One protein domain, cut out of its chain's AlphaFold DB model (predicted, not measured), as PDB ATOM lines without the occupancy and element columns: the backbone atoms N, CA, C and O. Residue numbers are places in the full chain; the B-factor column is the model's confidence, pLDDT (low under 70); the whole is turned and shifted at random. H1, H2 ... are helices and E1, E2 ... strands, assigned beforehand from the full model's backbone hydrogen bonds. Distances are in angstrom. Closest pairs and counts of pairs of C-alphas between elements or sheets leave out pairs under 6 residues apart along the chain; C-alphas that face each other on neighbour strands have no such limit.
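What this domain is: This is residues 114 to 193 of the 207 residues of the protein "PD-(D/E)XK motif protein" of Bradyrhizobium sp. 1(2017) (UniProt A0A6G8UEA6). A long helix, H1, lies slantwise over one face of a narrow three-strand sheet, in which two long strands, E2 and E3, run side by side and the short E1 forms a hairpin with E2. The short H2 follows H1 after a tight link and sits beside the strands on the same face, while the stretch between E2 and E3 swings away from H1 and holds the short H3, which only grazes the sheet with its residues 176 to 177. The printed part has 80 residues, with three named helices and three named strands in the order H1, H2, E1, E2, H3, E3. The sheet runs E1, E2, E3 and is mixed; the class is mixed, helices and strands. The whole is compact, with a radius of gyration of the C-alphas of 12.4 A and spans of 33 by 29 by 20 A.

Where its parts are: Find C-alpha 114 at (-30.318, -38.166, 26.624); from there H1, residues 114 to 132, runs 28.0 A to C-alpha 132 at (-36.491, -34.249, -0.395). Next come H2, residues 136 to 139, 5.3 A long, and E1, residues 150 to 152, 7.0 A. E2, residues 155 to 163, runs 26.8 A. H3, residues 174 to 177, is 5.7 A long. E3, residues 184 to 192, runs 25.5 A and ends at C-alpha 192, (-24.097, -32.681, 18.300).

How they stand to each other: Look first at H1, on the sheet at a height of 7.9 A, in two layers, helix on one face of a sheet. It lies over E2 and only just over E3, on which 3 of its C-alphas fall. On the local plane it stands at 40 degrees to E2, slantwise to the strands; the closest C-alphas of H1 and E2, Gly 121 and Ala 161, are 5.2 A apart. H1 touches H2 with residues 126 to 130 alone, the closest C-alphas, Leu 130 and Ser 136, being 5.6 A apart. H2 lies over none of the strands. E1 and E2 are antiparallel, at 166 degrees; look for N 152 and O 155, 2.9 A apart. E2 and E3 are parallel, at 19 degrees, with N 160 and O 188 2.8 A apart. E2, H3 and E3 form a strand-helix-strand unit, two parallel neighbour strands with a helix between, and its crossover is right-handed. H3 grazes the sheet with residues 176 to 177 and is apart from H1. In H1, 14 of 15 O i to N i+4 pairs are within hydrogen-bond range; H2 and H3 are too short for such a pair.

The domain as a whole: The C-alphas of Gly 181 and Val 193, the two farthest apart, are 35.3 A apart. The printed part has no cut and no long link. Its mean pLDDT is 89.0; look at residue 166 for the one printed residue of this model under 70.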
ATOM      1  N   SER A 114     -30.589 -37.120  27.617       82.56
ATOM      2  CA  SER A 114     -30.318 -38.166  26.624       82.56
ATOM      3  C   SER A 114     -31.460 -38.310  25.620       82.56
ATOM      4  O   SER A 114     -31.204 -38.369  24.423       82.56
ATOM      5  N   GLU A 115     -32.710 -38.320  26.088       82.56
ATOM      6  CA  GLU A 115     -33.886 -38.378  25.207       82.56
ATOM      7  C   GLU A 115     -34.002 -37.123  24.337       82.56
ATOM      8  O   GLU A 115     -34.348 -37.212  23.167       82.56
ATOM      9  N   THR A 116     -33.645 -35.954  24.876       86.31
ATOM     10  CA  THR A 116     -33.604 -34.694  24.120       86.31
ATOM     11  C   THR A 116     -32.566 -34.765  23.002       86.31
ATOM     12  O   THR A 116     -32.851 -34.374  21.877       86.31
ATOM     13  N   ILE A 117     -31.368 -35.290  23.285       88.94
ATOM     14  CA  ILE A 117     -30.312 -35.496  22.281       88.94
ATOM     15  C   ILE A 117     -30.761 -36.486  21.202       88.94
ATOM     16  O   ILE A 117     -30.572 -36.201  20.021       88.94
ATOM     17  N   GLY A 118     -31.375 -37.604  21.601       89.88
ATOM     18  CA  GLY A 118     -31.946 -38.589  20.678       89.88
ATOM     19  C   GLY A 118     -32.977 -37.956  19.746       89.88
ATOM     20  O   GLY A 118     -32.791 -37.965  18.531       89.88
ATOM     21  N   LEU A 119     -33.976 -37.280  20.323       89.50
ATOM     22  CA  LEU A 119     -35.023 -36.600  19.566       89.50
ATOM     23  C   LEU A 119     -34.464 -35.509  18.642       89.50
ATOM     24  O   LEU A 119     -34.911 -35.383  17.508       89.50
ATOM     25  N   MET A 120     -33.473 -34.727  19.085       88.00
ATOM     26  CA  MET A 120     -32.805 -33.752  18.212       88.00
ATOM     27  C   MET A 120     -32.171 -34.434  16.994       88.00
ATOM     28  O   MET A 120     -32.290 -33.922  15.885       88.00
ATOM     29  N   GLY A 121     -31.533 -35.592  17.179       93.12
ATOM     30  CA  GLY A 121     -30.990 -36.385  16.077       93.12
ATOM     31  C   GLY A 121     -32.059 -36.828  15.082       93.12
ATOM     32  O   GLY A 121     -31.895 -36.624  13.880       93.12
ATOM     33  N   GLU A 122     -33.160 -37.390  15.578       94.12
ATOM     34  CA  GLU A 122     -34.289 -37.817  14.745       94.12
ATOM     35  C   GLU A 122     -34.904 -36.642  13.974       94.12
ATOM     36  O   GLU A 122     -35.114 -36.739  12.767       94.12
ATOM     37  N   LEU A 123     -35.135 -35.505  14.638       94.06
ATOM     38  CA  LEU A 123     -35.714 -34.313  14.015       94.06
ATOM     39  C   LEU A 123     -34.810 -33.717  12.933       94.06
ATOM     40  O   LEU A 123     -35.314 -33.285  11.899       94.06
ATOM     41  N   LEU A 124     -33.488 -33.731  13.128       94.56
ATOM     42  CA  LEU A 124     -32.532 -33.301  12.102       94.56
ATOM     43  C   LEU A 124     -32.571 -34.216  10.872       94.56
ATOM     44  O   LEU A 124     -32.484 -33.738   9.745       94.56
ATOM     45  N   VAL A 125     -32.719 -35.529  11.064       95.75
ATOM     46  CA  VAL A 125     -32.888 -36.471   9.946       95.75
ATOM     47  C   VAL A 125     -34.229 -36.242   9.252       95.75
ATOM     48  O   VAL A 125     -34.271 -36.161   8.025       95.75
ATOM     49  N   LEU A 126     -35.308 -36.070  10.017       94.31
ATOM     50  CA  LEU A 126     -36.634 -35.783   9.479       94.31
ATOM     51  C   LEU A 126     -36.643 -34.492   8.651       94.31
ATOM     52  O   LEU A 126     -37.226 -34.482   7.572       94.31
ATOM     53  N   GLU A 127     -35.978 -33.429   9.106       92.19
ATOM     54  CA  GLU A 127     -35.837 -32.175   8.355       92.19
ATOM     55  C   GLU A 127     -35.202 -32.411   6.975       92.19
ATOM     56  O   GLU A 127     -35.723 -31.942   5.962       92.19
ATOM     57  N   GLN A 128     -34.129 -33.207   6.912       94.25
ATOM     58  CA  GLN A 128     -33.468 -33.548   5.649       94.25
ATOM     59  C   GLN A 128     -34.349 -34.414   4.743       94.25
ATOM     60  O   GLN A 128     -34.370 -34.216   3.528       94.25
ATOM     61  N   LEU A 129     -35.097 -35.361   5.315       92.06
ATOM     62  CA  LEU A 129     -36.031 -36.189   4.552       92.06
ATOM     63  C   LEU A 129     -37.186 -35.352   3.989       92.06
ATOM     64  O   LEU A 129     -37.516 -35.487   2.814       92.06
ATOM     65  N   LEU A 130     -37.752 -34.441   4.784       88.94
ATOM     66  CA  LEU A 130     -38.832 -33.543   4.362       88.94
ATOM     67  C   LEU A 130     -38.399 -32.562   3.268       88.94
ATOM     68  O   LEU A 130     -39.219 -32.191   2.429       88.94
ATOM     69  N   ALA A 131     -37.123 -32.169   3.241       91.44
ATOM     70  CA  ALA A 131     -36.567 -31.345   2.169       91.44
ATOM     71  C   ALA A 131     -36.527 -32.071   0.809       91.44
ATOM     72  O   ALA A 131     -36.535 -31.417  -0.235       91.44
ATOM     73  N   VAL A 132     -36.488 -33.408   0.814       92.81
ATOM     74  CA  VAL A 132     -36.491 -34.249  -0.395       92.81
ATOM     75  C   VAL A 132     -37.906 -34.706  -0.751       92.81
ATOM     76  O   VAL A 132     -38.298 -34.643  -1.916       92.81
ATOM     77  N   ASP A 133     -38.667 -35.161   0.243       90.25
ATOM     78  CA  ASP A 133     -40.037 -35.642   0.098       90.25
ATOM     79  C   ASP A 133     -40.914 -35.142   1.266       90.25
ATOM     80  O   ASP A 133     -40.740 -35.596   2.404       90.25
ATOM     81  N   PRO A 134     -41.906 -34.265   1.010       84.81
ATOM     82  CA  PRO A 134     -42.778 -33.719   2.048       84.81
ATOM     83  C   PRO A 134     -43.667 -34.769   2.733       84.81
ATOM     84  O   PRO A 134     -44.230 -34.489   3.790       84.81
ATOM     85  N   TYR A 135     -43.798 -35.977   2.175       85.75
ATOM     86  CA  TYR A 135     -44.559 -37.071   2.783       85.75
ATOM     87  C   TYR A 135     -43.724 -37.937   3.742       85.75
ATOM     88  O   TYR A 135     -44.266 -38.845   4.376       85.75
ATOM     89  N   SER A 136     -42.433 -37.627   3.921       88.31
ATOM     90  CA  SER A 136     -41.504 -38.398   4.763       88.31
ATOM     91  C   SER A 136     -41.894 -38.476   6.238       88.31
ATOM     92  O   SER A 136     -41.427 -39.369   6.942       88.31
ATOM     93  N   LEU A 137     -42.780 -37.596   6.716       87.69
ATOM     94  CA  LEU A 137     -43.299 -37.667   8.083       87.69
ATOM     95  C   LEU A 137     -43.958 -39.023   8.379       87.69
ATOM     96  O   LEU A 137     -43.813 -39.542   9.479       87.69
ATOM     97  N   ALA A 138     -44.632 -39.626   7.392       88.25
ATOM     98  CA  ALA A 138     -45.272 -40.933   7.552       88.25
ATOM     99  C   ALA A 138     -44.268 -42.082   7.762       88.25
ATOM    100  O   ALA A 138     -44.656 -43.160   8.207       88.25
ATOM    101  N   ALA A 139     -42.990 -41.864   7.436       91.44
ATOM    102  CA  ALA A 139     -41.933 -42.837   7.651       91.44
ATOM    103  C   ALA A 139     -41.364 -42.789   9.076       91.44
ATOM    104  O   ALA A 139     -40.698 -43.744   9.451       91.44
ATOM    105  N   TRP A 140     -41.594 -41.731   9.862       93.19
ATOM    106  CA  TRP A 140     -41.063 -41.601  11.224       93.19
ATOM    107  C   TRP A 140     -41.878 -42.452  12.209       93.19
ATOM    108  O   TRP A 140     -43.053 -42.179  12.454       93.19
ATOM    109  N   GLN A 141     -41.265 -43.508  12.749       87.69
ATOM    110  CA  GLN A 141     -41.918 -44.524  13.583       87.69
ATOM    111  C   GLN A 141     -41.491 -44.491  15.057       87.69
ATOM    112  O   GLN A 141     -42.221 -45.031  15.887       87.69
ATOM    113  N   SER A 142     -40.378 -43.832  15.409       78.06
ATOM    114  CA  SER A 142     -39.896 -43.725  16.805       78.06
ATOM    115  C   SER A 142     -40.984 -43.264  17.804       78.06
ATOM    116  O   SER A 142     -41.179 -43.933  18.820       78.06
ATOM    117  N   PRO A 143     -41.822 -42.239  17.514       70.06
ATOM    118  CA  PRO A 143     -42.895 -41.819  18.429       70.06
ATOM    119  C   PRO A 143     -44.014 -42.849  18.659       70.06
ATOM    120  O   PRO A 143     -44.823 -42.672  19.571       70.06
ATOM    121  N   ASN A 144     -44.088 -43.886  17.820       73.44
ATOM    122  CA  ASN A 144     -45.095 -44.945  17.859       73.44
ATOM    123  C   ASN A 144     -44.508 -46.285  18.336       73.44
ATOM    124  O   ASN A 144     -45.056 -47.333  18.001       73.44
ATOM    125  N   ASP A 145     -43.393 -46.252  19.076       75.31
ATOM    126  CA  ASP A 145     -42.668 -47.437  19.555       75.31
ATOM    127  C   ASP A 145     -42.210 -48.366  18.405       75.31
ATOM    128  O   ASP A 145     -42.179 -49.591  18.534       75.31
ATOM    129  N   GLY A 146     -41.874 -47.783  17.246       78.50
ATOM    130  CA  GLY A 146     -41.313 -48.513  16.110       78.50
ATOM    131  C   GLY A 146     -39.919 -49.076  16.402       78.50
ATOM    132  O   GLY A 146     -39.134 -48.463  17.119       78.50
ATOM    133  N   LEU A 147     -39.594 -50.233  15.811       87.00
ATOM    134  CA  LEU A 147     -38.286 -50.886  15.993       87.00
ATOM    135  C   LEU A 147     -37.110 -50.027  15.495       87.00
ATOM    136  O   LEU A 147     -36.038 -50.046  16.094       87.00
ATOM    137  N   HIS A 148     -37.327 -49.302  14.397       92.06
ATOM    138  CA  HIS A 148     -36.379 -48.354  13.820       92.06
ATOM    139  C   HIS A 148     -37.005 -46.964  13.787       92.06
ATOM    140  O   HIS A 148     -38.227 -46.838  13.651       92.06
ATOM    141  N   ASP A 149     -36.174 -45.924  13.815       92.94
ATOM    142  CA  ASP A 149     -36.660 -44.544  13.856       92.94
ATOM    143  C   ASP A 149     -37.438 -44.161  12.601       92.94
ATOM    144  O   ASP A 149     -38.486 -43.522  12.698       92.94
ATOM    145  N   PHE A 150     -36.967 -44.585  11.423       95.25
ATOM    146  CA  PHE A 150     -37.677 -44.381  10.162       95.25
ATOM    147  C   PHE A 150     -37.837 -45.683   9.395       95.25
ATOM    148  O   PHE A 150     -36.904 -46.478   9.313       95.25
ATOM    149  N   GLN A 151     -38.987 -45.869   8.753       94.56
ATOM    150  CA  GLN A 151     -39.231 -47.011   7.886       94.56
ATOM    151  C   GLN A 151     -40.179 -46.661   6.736       94.56
ATOM    152  O   GLN A 151     -41.267 -46.128   6.941       94.56
ATOM    153  N   SER A 152     -39.783 -46.988   5.505       93.19
ATOM    154  CA  SER A 152     -40.632 -46.838   4.321       93.19
ATOM    155  C   SER A 152     -40.189 -47.763   3.192       93.19
ATOM    156  O   SER A 152     -39.002 -47.876   2.884       93.19
ATOM    157  N   ASN A 153     -41.147 -48.426   2.537       92.06
ATOM    158  CA  ASN A 153     -40.909 -49.264   1.354       92.06
ATOM    159  C   ASN A 153     -39.785 -50.310   1.533       92.06
ATOM    160  O   ASN A 153     -39.020 -50.589   0.605       92.06
ATOM    161  N   GLY A 154     -39.669 -50.875   2.739       92.81
ATOM    162  CA  GLY A 154     -38.633 -51.845   3.101       92.81
ATOM    163  C   GLY A 154     -37.247 -51.247   3.363       92.81
ATOM    164  O   GLY A 154     -36.309 -52.008   3.556       92.81
ATOM    165  N   HIS A 155     -37.084 -49.928   3.371       95.12
ATOM    166  CA  HIS A 155     -35.880 -49.268   3.875       95.12
ATOM    167  C   HIS A 155     -36.133 -48.816   5.307       95.12
ATOM    168  O   HIS A 155     -37.230 -48.331   5.597       95.12
ATOM    169  N   ALA A 156     -35.138 -48.954   6.175       96.69
ATOM    170  CA  ALA A 156     -35.189 -48.416   7.524       96.69
ATOM    171  C   ALA A 156     -33.936 -47.607   7.855       96.69
ATOM    172  O   ALA A 156     -32.850 -47.891   7.342       96.69
ATOM    173  N   LEU A 157     -34.110 -46.611   8.718       96.62
ATOM    174  CA  LEU A 157     -33.033 -45.813   9.286       96.62
ATOM    175  C   LEU A 157     -33.076 -45.940  10.806       96.62
ATOM    176  O   LEU A 157     -34.128 -45.734  11.409       96.62
ATOM    177  N   GLU A 158     -31.919 -46.210  11.394       96.44
ATOM    178  CA  GLU A 158     -31.682 -46.129  12.831       96.44
ATOM    179  C   GLU A 158     -30.792 -44.912  13.099       96.44
ATOM    180  O   GLU A 158     -29.700 -44.796  12.541       96.44
ATOM    181  N   VAL A 159     -31.234 -43.984  13.936       95.25
ATOM    182  CA  VAL A 159     -30.559 -42.729  14.255       95.25
ATOM    183  C   VAL A 159     -29.990 -42.810  15.664       95.25
ATOM    184  O   VAL A 159     -30.681 -43.035  16.652       95.25
ATOM    185  N   LYS A 160     -28.686 -42.575  15.786       94.12
ATOM    186  CA  LYS A 160     -28.012 -42.462  17.079       94.12
ATOM    187  C   LYS A 160     -27.346 -41.109  17.182       94.12
ATOM    188  O   LYS A 160     -26.481 -40.772  16.377       94.12
ATOM    189  N   ALA A 161     -27.759 -40.333  18.177       92.62
ATOM    190  CA  ALA A 161     -27.228 -39.006  18.434       92.62
ATOM    191  C   ALA A 161     -26.387 -38.970  19.712       92.62
ATOM    192  O   ALA A 161     -26.727 -39.603  20.712       92.62
ATOM    193  N   GLY A 162     -25.297 -38.207  19.689       90.38
ATOM    194  CA  GLY A 162     -24.397 -38.054  20.829       90.38
ATOM    195  C   GLY A 162     -23.735 -36.681  20.875       90.38
ATOM    196  O   GLY A 162     -23.584 -36.015  19.851       90.38
ATOM    197  N   LEU A 163     -23.337 -36.255  22.077       86.62
ATOM    198  CA  LEU A 163     -22.572 -35.026  22.281       86.62
ATOM    199  C   LEU A 163     -21.067 -35.288  22.211       86.62
ATOM    200  O   LEU A 163     -20.551 -36.230  22.815       86.62
ATOM    201  N   GLY A 164     -20.354 -34.376  21.554       78.69
ATOM    202  CA  GLY A 164     -18.896 -34.361  21.552       78.69
ATOM    203  C   GLY A 164     -18.254 -35.348  20.565       78.69
ATOM    204  O   GLY A 164     -18.906 -35.858  19.656       78.69
ATOM    205  N   PRO A 165     -16.939 -35.587  20.694       72.00
ATOM    206  CA  PRO A 165     -16.144 -36.260  19.667       72.00
ATOM    207  C   PRO A 165     -16.180 -37.792  19.745       72.00
ATOM    208  O   PRO A 165     -15.394 -38.440  19.054       72.00
ATOM    209  N   SER A 166     -17.035 -38.387  20.587       69.81
ATOM    210  CA  SER A 166     -17.062 -39.844  20.734       69.81
ATOM    211  C   SER A 166     -17.375 -40.517  19.396       69.81
ATOM    212  O   SER A 166     -18.321 -40.149  18.699       69.81
ATOM    213  N   SER A 167     -16.564 -41.505  19.027       70.44
ATOM    214  CA  SER A 167     -16.775 -42.341  17.844       70.44
ATOM    215  C   SER A 167     -17.560 -43.615  18.155       70.44
ATOM    216  O   SER A 167     -17.901 -44.350  17.230       70.44
ATOM    217  N   SER A 168     -17.844 -43.885  19.433       80.75
ATOM    218  CA  SER A 168     -18.639 -45.035  19.850       80.75
ATOM    219  C   SER A 168     -20.131 -44.723  19.807       80.75
ATOM    220  O   SER A 168     -20.574 -43.644  20.200       80.75
ATOM    221  N   ILE A 169     -20.898 -45.704  19.342       84.88
ATOM    222  CA  ILE A 169     -22.356 -45.675  19.303       84.88
ATOM    223  C   ILE A 169     -22.845 -46.803  20.204       84.88
ATOM    224  O   ILE A 169     -22.388 -47.940  20.074       84.88
ATOM    225  N   THR A 170     -23.770 -46.492  21.106       85.00
ATOM    226  CA  THR A 170     -24.457 -47.506  21.907       85.00
ATOM    227  C   THR A 170     -25.735 -47.918  21.195       85.00
ATOM    228  O   THR A 170     -26.560 -47.072  20.848       85.00
ATOM    229  N   ILE A 171     -25.900 -49.223  21.013       87.00
ATOM    230  CA  ILE A 171     -27.136 -49.838  20.539       87.00
ATOM    231  C   ILE A 171     -27.799 -50.498  21.748       87.00
ATOM    232  O   ILE A 171     -27.183 -51.332  22.409       87.00
ATOM    233  N   SER A 172     -29.016 -50.067  22.075       81.62
ATOM    234  CA  SER A 172     -29.746 -50.499  23.275       81.62
ATOM    235  C   SER A 172     -30.286 -51.921  23.164       81.62
ATOM    236  O   SER A 172     -30.376 -52.611  24.178       81.62
ATOM    237  N   ALA A 173     -30.622 -52.361  21.953       85.12
ATOM    238  CA  ALA A 173     -31.165 -53.684  21.701       85.12
ATOM    239  C   ALA A 173     -30.682 -54.232  20.350       85.12
ATOM    240  O   ALA A 173     -30.482 -53.495  19.387       85.12
ATOM    241  N   LEU A 174     -30.420 -55.541  20.299       87.12
ATOM    242  CA  LEU A 174     -29.800 -56.189  19.137       87.12
ATOM    243  C   LEU A 174     -30.702 -56.165  17.893       87.12
ATOM    244  O   LEU A 174     -30.201 -56.105  16.774       87.12
ATOM    245  N   ASP A 175     -32.015 -56.190  18.102       88.06
ATOM    246  CA  ASP A 175     -33.053 -56.101  17.072       88.06
ATOM    247  C   ASP A 175     -33.032 -54.769  16.305       88.06
ATOM    248  O   ASP A 175     -33.394 -54.739  15.135       88.06
ATOM    249  N   GLN A 176     -32.491 -53.693  16.886       87.31
ATOM    250  CA  GLN A 176     -32.260 -52.429  16.172       87.31
ATOM    251  C   GLN A 176     -31.270 -52.573  15.000       87.31
ATOM    252  O   GLN A 176     -31.222 -51.711  14.126       87.31
ATOM    253  N   LEU A 177     -30.469 -53.645  14.980       92.31
ATOM    254  CA  LEU A 177     -29.554 -53.985  13.884       92.31
ATOM    255  C   LEU A 177     -30.078 -55.126  13.003       92.31
ATOM    256  O   LEU A 177     -29.366 -55.565  12.095       92.31
ATOM    257  N   ASP A 178     -31.284 -55.629  13.267       90.31
ATOM    258  CA  ASP A 178     -31.872 -56.690  12.465       90.31
ATOM    259  C   ASP A 178     -32.430 -56.124  11.154       90.31
ATOM    260  O   ASP A 178     -33.328 -55.289  11.132       90.31
ATOM    261  N   ALA A 179     -31.878 -56.596  10.037       90.88
ATOM    262  CA  ALA A 179     -32.326 -56.228   8.700       90.88
ATOM    263  C   ALA A 179     -33.304 -57.251   8.096       90.88
ATOM    264  O   ALA A 179     -33.651 -57.148   6.916       90.88
ATOM    265  N   ALA A 180     -33.738 -58.264   8.855       91.12
ATOM    266  CA  ALA A 180     -34.659 -59.282   8.371       91.12
ATOM    267  C   ALA A 180     -35.971 -58.655   7.866       91.12
ATOM    268  O   ALA A 180     -36.648 -57.901   8.556       91.12
ATOM    269  N   GLY A 181     -36.336 -58.966   6.620       90.38
ATOM    270  CA  GLY A 181     -37.522 -58.396   5.969       90.38
ATOM    271  C   GLY A 181     -37.334 -56.974   5.421       90.38
ATOM    272  O   GLY A 181     -38.211 -56.489   4.703       90.38
ATOM    273  N   LEU A 182     -36.186 -56.334   5.669       94.31
ATOM    274  CA  LEU A 182     -35.813 -55.060   5.066       94.31
ATOM    275  C   LEU A 182     -35.014 -55.276   3.780       94.31
ATOM    276  O   LEU A 182     -34.217 -56.198   3.634       94.31
ATOM    277  N   ARG A 183     -35.205 -54.366   2.831       96.75
ATOM    278  CA  ARG A 183     -34.332 -54.203   1.665       96.75
ATOM    279  C   ARG A 183     -32.996 -53.589   2.065       96.75
ATOM    280  O   ARG A 183     -31.982 -53.896   1.443       96.75
ATOM    281  N   ARG A 184     -33.009 -52.696   3.059       96.31
ATOM    282  CA  ARG A 184     -31.830 -51.993   3.563       96.31
ATOM    283  C   ARG A 184     -32.106 -51.416   4.948       96.31
ATOM    284  O   ARG A 184     -33.192 -50.891   5.183       96.31
ATOM    285  N   LEU A 185     -31.095 -51.472   5.804       96.69
ATOM    286  CA  LEU A 185     -31.035 -50.775   7.081       96.69
ATOM    287  C   LEU A 185     -29.781 -49.897   7.074       96.69
ATOM    288  O   LEU A 185     -28.688 -50.401   6.811       96.69
ATOM    289  N   ASP A 186     -29.938 -48.605   7.340       96.19
ATOM    290  CA  ASP A 186     -28.822 -47.673   7.493       96.19
ATOM    291  C   ASP A 186     -28.769 -47.136   8.929       96.19
ATOM    292  O   ASP A 186     -29.779 -46.700   9.476       96.19
ATOM    293  N   LEU A 187     -27.574 -47.132   9.526       95.31
ATOM    294  CA  LEU A 187     -27.317 -46.530  10.835       95.31
ATOM    295  C   LEU A 187     -26.722 -45.130  10.649       95.31
ATOM    296  O   LEU A 187     -25.620 -44.978  10.114       95.31
ATOM    297  N   LEU A 188     -27.432 -44.105  11.110       94.88
ATOM    298  CA  LEU A 188     -27.017 -42.710  11.049       94.88
ATOM    299  C   LEU A 188     -26.485 -42.271  12.410       94.88
ATOM    300  O   LEU A 188     -27.207 -42.257  13.401       94.88
ATOM    301  N   HIS A 189     -25.221 -41.849  12.447       93.62
ATOM    302  CA  HIS A 189     -24.623 -41.263  13.642       93.62
ATOM    303  C   HIS A 189     -24.612 -39.736  13.544       93.62
ATOM    304  O   HIS A 189     -23.850 -39.160  12.765       93.62
ATOM    305  N   ILE A 190     -25.431 -39.082  14.366       92.00
ATOM    306  CA  ILE A 190     -25.513 -37.626  14.461       92.00
ATOM    307  C   ILE A 190     -24.650 -37.144  15.627       92.00
ATOM    308  O   ILE A 190     -24.885 -37.480  16.786       92.00
ATOM    309  N   ARG A 191     -23.644 -36.321  15.331       90.75
ATOM    310  CA  ARG A 191     -22.818 -35.682  16.360       90.75
ATOM    311  C   ARG A 191     -23.298 -34.265  16.605       90.75
ATOM    312  O   ARG A 191     -23.263 -33.436  15.700       90.75
ATOM    313  N   LEU A 192     -23.696 -33.998  17.839       89.38
ATOM    314  CA  LEU A 192     -24.097 -32.681  18.300       89.38
ATOM    315  C   LEU A 192     -22.941 -32.018  19.055       89.38
ATOM    316  O   LEU A 192     -22.190 -32.663  19.794       89.38
ATOM    317  N   VAL A 193     -22.808 -30.708  18.870       87.62
ATOM    318  CA  VAL A 193     -21.847 -29.874  19.593       87.62
ATOM    319  C   VAL A 193     -22.635 -28.882  20.429       87.62
ATOM    320  O   VAL A 193     -23.432 -28.110  19.904       87.62
TER     321      VAL A 193